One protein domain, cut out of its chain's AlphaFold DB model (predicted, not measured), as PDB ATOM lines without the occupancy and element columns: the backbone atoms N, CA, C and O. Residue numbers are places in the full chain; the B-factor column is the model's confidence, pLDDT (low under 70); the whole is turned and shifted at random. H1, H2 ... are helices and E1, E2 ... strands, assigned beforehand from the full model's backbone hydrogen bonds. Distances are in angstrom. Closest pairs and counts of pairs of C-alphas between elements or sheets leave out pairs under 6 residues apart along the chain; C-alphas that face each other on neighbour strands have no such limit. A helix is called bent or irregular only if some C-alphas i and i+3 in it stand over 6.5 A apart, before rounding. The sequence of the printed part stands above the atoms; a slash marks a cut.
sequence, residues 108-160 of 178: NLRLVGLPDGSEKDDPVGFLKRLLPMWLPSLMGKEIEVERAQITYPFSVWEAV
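AT A GLANCE: This is residues 108 to 160 of the 178 residues of the protein "LINE-1 type transposase domain-containing 1" of Labeo rohita (UniProt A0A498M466). There is little regular structure here: a small ribbon of two antiparallel strands, E1 and E2, a single helix, H1, and a wide loop, residues 135 to 155, that swings from the helix's end back to E2. The first and last printed residues, Asn 108 and Val 160, come together at one end of the ribbon, their C-alphas 4.7 A apart. The 53 printed residues hold E1, H1, E2 in that order, under half of them in named elements; the class is mixed, the whole compact with a radius of gyration of the C-alphas of 11.0 A, elongated at 34 by 20 by 19 A.

HOW THE PARTS SIT: Look first at E1, residues 109 to 112, and its antiparallel neighbour E2, residues 156 to 159, at 158 degrees. C-alphas 110 and 158 face each other at 4.2 A; N 111 and O 157 are within hydrogen-bond range at 2.8 A. Residues 149 to 150 pair antiparallel with 157 to 158 of E2. In H1, residues 123 to 134, 6 of 8 O i to N i+4 pairs are within range.

IN THESE COORDINATES: Find C-alpha 109 at (-12.930, 23.587, -28.583); E1 runs 9.8 A. H1 runs 16.3 A and is neither bent nor irregular, but only just: C-alphas 129 and 132 are 6.5 A apart. E2 runs 9.6 A to C-alpha 159 at (-11.451, 22.204, -23.991).

THE WHOLE: The C-alphas farthest apart, Gly 140 and Pro 153, stand at 34.3 A. The printed part has no cut; H1 to E2 is a long link. Residues 115 to 120 and 150 to 160 are under pLDDT 70.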
ATOM      1  N   ASN A 108     -17.440  24.899 -27.480       78.94
ATOM      2  CA  ASN A 108     -16.408  23.981 -27.014       78.94
ATOM      3  C   ASN A 108     -15.336  23.794 -28.095       78.94
ATOM      4  O   ASN A 108     -15.634  23.608 -29.274       78.94
ATOM      5  N   LEU A 109     -14.065  23.817 -27.692       77.56
ATOM      6  CA  LEU A 109     -12.930  23.587 -28.583       77.56
ATOM      7  C   LEU A 109     -12.315  22.221 -28.293       77.56
ATOM      8  O   LEU A 109     -12.041  21.879 -27.152       77.56
ATOM      9  N   ARG A 110     -12.022  21.438 -29.332       77.50
ATOM     10  CA  ARG A 110     -11.301  20.166 -29.187       77.50
ATOM     11  C   ARG A 110      -9.883  20.322 -29.721       77.50
ATOM     12  O   ARG A 110      -9.688  20.520 -30.917       77.50
ATOM     13  N   LEU A 111      -8.898  20.262 -28.833       76.00
ATOM     14  CA  LEU A 111      -7.479  20.385 -29.156       76.00
ATOM     15  C   LEU A 111      -6.870  18.983 -29.230       76.00
ATOM     16  O   LEU A 111      -6.933  18.225 -28.281       76.00
ATOM     17  N   VAL A 112      -6.279  18.578 -30.347       74.88
ATOM     18  CA  VAL A 112      -5.744  17.210 -30.501       74.88
ATOM     19  C   VAL A 112      -4.221  17.252 -30.577       74.88
ATOM     20  O   VAL A 112      -3.674  18.160 -31.195       74.88
ATOM     21  N   GLY A 113      -3.536  16.270 -29.983       71.50
ATOM     22  CA  GLY A 113      -2.083  16.119 -30.117       71.50
ATOM     23  C   GLY A 113      -1.248  17.005 -29.191       71.50
ATOM     24  O   GLY A 113      -0.071  17.232 -29.467       71.50
ATOM     25  N   LEU A 114      -1.831  17.506 -28.100       73.56
ATOM     26  CA  LEU A 114      -1.056  18.181 -27.063       73.56
ATOM     27  C   LEU A 114      -0.254  17.153 -26.249       73.56
ATOM     28  O   LEU A 114      -0.792  16.092 -25.924       73.56
ATOM     29  N   PRO A 115       1.025  17.438 -25.945       69.19
ATOM     30  CA  PRO A 115       1.885  16.515 -25.219       69.19
ATOM     31  C   PRO A 115       1.360  16.285 -23.799       69.19
ATOM     32  O   PRO A 115       1.106  17.232 -23.054       69.19
ATOM     33  N   ASP A 116       1.222  15.015 -23.424       68.12
ATOM     34  CA  ASP A 116       0.703  14.626 -22.114       68.12
ATOM     35  C   ASP A 116       1.552  15.240 -20.985       68.12
ATOM     36  O   ASP A 116       2.783  15.154 -20.980       68.12
ATOM     37  N   GLY A 117       0.891  15.880 -20.018       65.31
ATOM     38  CA  GLY A 117       1.542  16.447 -18.832       65.31
ATOM     39  C   GLY A 117       2.123  17.861 -18.983       65.31
ATOM     40  O   GLY A 117       2.702  18.368 -18.021       65.31
ATOM     41  N   SER A 118       1.949  18.546 -20.122       63.38
ATOM     42  CA  SER A 118       2.388  19.949 -20.283       63.38
ATOM     43  C   SER A 118       1.605  20.958 -19.432       63.38
ATOM     44  O   SER A 118       2.057  22.082 -19.211       63.38
ATOM     45  N   GLU A 119       0.431  20.554 -18.964       62.47
ATOM     46  CA  GLU A 119      -0.556  21.376 -18.265       62.47
ATOM     47  C   GLU A 119      -0.413  21.357 -16.738       62.47
ATOM     48  O   GLU A 119      -0.716  22.353 -16.080       62.47
ATOM     49  N   LYS A 120       0.153  20.277 -16.177       69.00
ATOM     50  CA  LYS A 120       0.243  20.051 -14.722       69.00
ATOM     51  C   LYS A 120      -1.149  20.178 -14.064       69.00
ATOM     52  O   LYS A 120      -2.099  19.623 -14.599       69.00
ATOM     53  N   ASP A 121      -1.273  20.867 -12.926       71.06
ATOM     54  CA  ASP A 121      -2.520  20.969 -12.145       71.06
ATOM     55  C   ASP A 121      -3.462  22.120 -12.579       71.06
ATOM     56  O   ASP A 121      -4.521  22.291 -11.977       71.06
ATOM     57  N   ASP A 122      -3.106  22.933 -13.589       81.19
ATOM     58  CA  ASP A 122      -3.892  24.119 -13.996       81.19
ATOM     59  C   ASP A 122      -4.233  24.131 -15.499       81.19
ATOM     60  O   ASP A 122      -3.537  24.768 -16.308       81.19
ATOM     61  N   PRO A 123      -5.340  23.469 -15.876       77.62
ATOM     62  CA  PRO A 123      -5.757  23.357 -17.262       77.62
ATOM     63  C   PRO A 123      -6.220  24.656 -17.905       77.62
ATOM     64  O   PRO A 123      -5.909  24.980 -19.056       77.62
ATOM     65  N   VAL A 124      -6.900  25.479 -17.121       81.62
ATOM     66  CA  VAL A 124      -7.435  26.752 -17.585       81.62
ATOM     67  C   VAL A 124      -6.307  27.752 -17.837       81.62
ATOM     68  O   VAL A 124      -6.265  28.386 -18.897       81.62
ATOM     69  N   GLY A 125      -5.358  27.885 -16.907       83.06
ATOM     70  CA  GLY A 125      -4.227  28.795 -17.082       83.06
ATOM     71  C   GLY A 125      -3.282  28.368 -18.203       83.06
ATOM     72  O   GLY A 125      -2.699  29.225 -18.873       83.06
ATOM     73  N   PHE A 126      -3.148  27.064 -18.461       82.25
ATOM     74  CA  PHE A 126      -2.417  26.551 -19.620       82.25
ATOM     75  C   PHE A 126      -3.039  27.031 -20.941       82.25
ATOM     76  O   PHE A 126      -2.340  27.641 -21.757       82.25
ATOM     77  N   LEU A 127      -4.353  26.859 -21.115       83.12
ATOM     78  CA  LEU A 127      -5.065  27.303 -22.319       83.12
ATOM     79  C   LEU A 127      -5.011  28.821 -22.511       83.12
ATOM     80  O   LEU A 127      -4.714  29.282 -23.614       83.12
ATOM     81  N   LYS A 128      -5.207  29.610 -21.446       83.94
ATOM     82  CA  LYS A 128      -5.137  31.083 -21.520       83.94
ATOM     83  C   LYS A 128      -3.779  31.600 -22.008       83.94
ATOM     84  O   LYS A 128      -3.726  32.646 -22.648       83.94
ATOM     85  N   ARG A 129      -2.685  30.879 -21.734       84.00
ATOM     86  CA  ARG A 129      -1.335  31.242 -22.200       84.00
ATOM     87  C   ARG A 129      -1.070  30.838 -23.648       84.00
ATOM     88  O   ARG A 129      -0.411  31.581 -24.370       84.00
ATOM     89  N   LEU A 130      -1.545  29.666 -24.067       83.88
ATOM     90  CA  LEU A 130      -1.204  29.103 -25.378       83.88
ATOM     91  C   LEU A 130      -2.145  29.535 -26.499       83.88
ATOM     92  O   LEU A 130      -1.688  29.703 -27.628       83.88
ATOM     93  N   LEU A 131      -3.428  29.766 -26.204       83.94
ATOM     94  CA  LEU A 131      -4.397  30.196 -27.215       83.94
ATOM     95  C   LEU A 131      -3.960  31.478 -27.950       83.94
ATOM     96  O   LEU A 131      -3.972  31.459 -29.180       83.94
ATOM     97  N   PRO A 132      -3.490  32.551 -27.276       85.06
ATOM     98  CA  PRO A 132      -2.972  33.737 -27.965       85.06
ATOM     99  C   PRO A 132      -1.716  33.473 -28.806       85.06
ATOM    100  O   PRO A 132      -1.486  34.155 -29.802       85.06
ATOM    101  N   MET A 133      -0.904  32.484 -28.422       85.69
ATOM    102  CA  MET A 133       0.314  32.120 -29.146       85.69
ATOM    103  C   MET A 133       0.002  31.349 -30.435       85.69
ATOM    104  O   MET A 133       0.647  31.582 -31.455       85.69
ATOM    105  N   TRP A 134      -0.982  30.444 -30.408       84.62
ATOM    106  CA  TRP A 134      -1.411  29.695 -31.596       84.62
ATOM    107  C   TRP A 134      -2.320  30.504 -32.515       84.62
ATOM    108  O   TRP A 134      -2.277  30.330 -33.731       84.62
ATOM    109  N   LEU A 135      -3.138  31.387 -31.942       83.44
ATOM    110  CA  LEU A 135      -4.062  32.256 -32.657       83.44
ATOM    111  C   LEU A 135      -3.712  33.718 -32.352       83.44
ATOM    112  O   LEU A 135      -4.290  34.316 -31.443       83.44
ATOM    113  N   PRO A 136      -2.811  34.337 -33.139       84.50
ATOM    114  CA  PRO A 136      -2.369  35.712 -32.909       84.50
ATOM    115  C   PRO A 136      -3.503  36.747 -32.905       84.50
ATOM    116  O   PRO A 136      -3.363  37.814 -32.319       84.50
ATOM    117  N   SER A 137      -4.654  36.438 -33.511       82.56
ATOM    118  CA  SER A 137      -5.865  37.276 -33.486       82.56
ATOM    119  C   SER A 137      -6.520  37.401 -32.098       82.56
ATOM    120  O   SER A 137      -7.406  38.246 -31.910       82.56
ATOM    121  N   LEU A 138      -6.101  36.563 -31.143       80.56
ATOM    122  CA  LEU A 138      -6.500  36.592 -29.736       80.56
ATOM    123  C   LEU A 138      -5.490  37.332 -28.844       80.56
ATOM    124  O   LEU A 138      -5.760  37.540 -27.665       80.56
ATOM    125  N   MET A 139      -4.343  37.762 -29.380       81.50
ATOM    126  CA  MET A 139      -3.359  38.543 -28.626       81.50
ATOM    127  C   MET A 139      -3.976  39.843 -28.100       81.50
ATOM    128  O   MET A 139      -4.579  40.608 -28.853       81.50
ATOM    129  N   GLY A 140      -3.818  40.095 -26.798       79.88
ATOM    130  CA  GLY A 140      -4.365  41.281 -26.134       79.88
ATOM    131  C   GLY A 140      -5.878  41.248 -25.891       79.88
ATOM    132  O   GLY A 140      -6.414  42.227 -25.379       79.88
ATOM    133  N   LYS A 141      -6.567  40.148 -26.229       81.88
ATOM    134  CA  LYS A 141      -7.970  39.927 -25.865       81.88
ATOM    135  C   LYS A 141      -8.054  39.104 -24.585       81.88
ATOM    136  O   LYS A 141      -7.275  38.173 -24.386       81.88
ATOM    137  N   GLU A 142      -9.013  39.442 -23.733       79.50
ATOM    138  CA  GLU A 142      -9.337  38.628 -22.567       79.50
ATOM    139  C   GLU A 142     -10.068  37.363 -23.029       79.50
ATOM    140  O   GLU A 142     -11.081  37.441 -23.724       79.50
ATOM    141  N   ILE A 143      -9.497  36.203 -22.695       81.56
ATOM    142  CA  ILE A 143     -10.085  34.891 -22.970       81.56
ATOM    143  C   ILE A 143     -10.643  34.364 -21.652       81.56
ATOM    144  O   ILE A 143      -9.876  34.103 -20.713       81.56
ATOM    145  N   GLU A 144     -11.955  34.176 -21.575       82.31
ATOM    146  CA  GLU A 144     -12.572  33.461 -20.462       82.31
ATOM    147  C   GLU A 144     -12.656  31.974 -20.829       82.31
ATOM    148  O   GLU A 144     -12.872  31.566 -21.967       82.31
ATOM    149  N   VAL A 145     -12.377  31.120 -19.861       81.19
ATOM    150  CA  VAL A 145     -12.443  29.670 -20.030       81.19
ATOM    151  C   VAL A 145     -13.240  29.206 -18.835       81.19
ATOM    152  O   VAL A 145     -12.794  29.391 -17.702       81.19
ATOM    153  N   GLU A 146     -14.447  28.712 -19.081       80.25
ATOM    154  CA  GLU A 146     -15.357  28.293 -18.011       80.25
ATOM    155  C   GLU A 146     -14.901  26.954 -17.437       80.25
ATOM    156  O   GLU A 146     -14.885  26.761 -16.219       80.25
ATOM    157  N   ARG A 147     -14.465  26.043 -18.309       77.81
ATOM    158  CA  ARG A 147     -13.956  24.738 -17.916       77.81
ATOM    159  C   ARG A 147     -12.873  24.275 -18.891       77.81
ATOM    160  O   ARG A 147     -12.715  24.766 -20.001       77.81
ATOM    161  N   ALA A 148     -12.052  23.343 -18.440       78.31
ATOM    162  CA  ALA A 148     -11.113  22.626 -19.284       78.31
ATOM    163  C   ALA A 148     -11.002  21.213 -18.720       78.31
ATOM    164  O   ALA A 148     -10.868  21.043 -17.506       78.31
ATOM    165  N   GLN A 149     -11.152  20.203 -19.575       71.94
ATOM    166  CA  GLN A 149     -11.076  18.810 -19.156       71.94
ATOM    167  C   GLN A 149     -10.293  17.968 -20.161       71.94
ATOM    168  O   GLN A 149     -10.348  18.187 -21.370       71.94
ATOM    169  N   ILE A 150      -9.571  16.980 -19.645       69.44
ATOM    170  CA  ILE A 150      -8.858  15.999 -20.457       69.44
ATOM    171  C   ILE A 150      -9.781  14.791 -20.642       69.44
ATOM    172  O   ILE A 150     -10.213  14.186 -19.658       69.44
ATOM    173  N   THR A 151     -10.072  14.422 -21.890       64.81
ATOM    174  CA  THR A 151     -10.929  13.271 -22.213       64.81
ATOM    175  C   THR A 151     -10.078  12.118 -22.761       64.81
ATOM    176  O   THR A 151      -9.680  12.123 -23.922       64.81
ATOM    177  N   TYR A 152      -9.813  11.101 -21.937       58.53
ATOM    178  CA  TYR A 152      -9.146   9.844 -22.335       58.53
ATOM    179  C   TYR A 152     -10.107   8.948 -23.156       58.53
ATOM    180  O   TYR A 152     -11.310   9.003 -22.893       58.53
ATOM    181  N   PRO A 153      -9.654   8.130 -24.144       50.78
ATOM    182  CA  PRO A 153      -8.420   7.326 -24.127       50.78
ATOM    183  C   PRO A 153      -7.418   7.577 -25.270       50.78
ATOM    184  O   PRO A 153      -6.465   6.820 -25.424       50.78
ATOM    185  N   PHE A 154      -7.597   8.623 -26.067       46.59
ATOM    186  CA  PHE A 154      -6.608   9.060 -27.056       46.59
ATOM    187  C   PHE A 154      -6.109  10.436 -26.633       46.59
ATOM    188  O   PHE A 154      -6.854  11.144 -25.968       46.59
ATOM    189  N   SER A 155      -4.884  10.809 -26.993       49.44
ATOM    190  CA  SER A 155      -4.231  12.108 -26.749       49.44
ATOM    191  C   SER A 155      -4.961  13.269 -27.457       49.44
ATOM    192  O   SER A 155      -4.452  13.966 -28.338       49.44
ATOM    193  N   VAL A 156      -6.226  13.437 -27.083       49.06
ATOM    194  CA  VAL A 156      -7.228  14.357 -27.585       49.06
ATOM    195  C   VAL A 156      -7.754  15.122 -26.384       49.06
ATOM    196  O   VAL A 156      -8.377  14.574 -25.482       49.06
ATOM    197  N   TRP A 157      -7.507  16.414 -26.389       50.84
ATOM    198  CA  TRP A 157      -7.985  17.344 -25.394       50.84
ATOM    199  C   TRP A 157      -9.325  17.889 -25.865       50.84
ATOM    200  O   TRP A 157      -9.503  18.249 -27.029       50.84
ATOM    201  N   GLU A 158     -10.294  17.958 -24.969       48.75
ATOM    202  CA  GLU A 158     -11.559  18.623 -25.241       48.75
ATOM    203  C   GLU A 158     -11.662  19.787 -24.263       48.75
ATOM    204  O   GLU A 158     -12.054  19.635 -23.108       48.75
ATOM    205  N   ALA A 159     -11.236  20.964 -24.713       51.06
ATOM    206  CA  ALA A 159     -11.451  22.204 -23.991       51.06
ATOM    207  C   ALA A 159     -12.950  22.528 -24.035       51.06
ATOM    208  O   ALA A 159     -13.466  23.179 -24.945       51.06
ATOM    209  N   VAL A 160     -13.664  22.011 -23.042       52.31
ATOM    210  CA  VAL A 160     -15.072  22.323 -22.835       52.31
ATOM    211  C   VAL A 160     -15.163  23.735 -22.281       52.31
ATOM    212  O   VAL A 160     -14.990  23.948 -21.091       52.31
TER     213      VAL A 160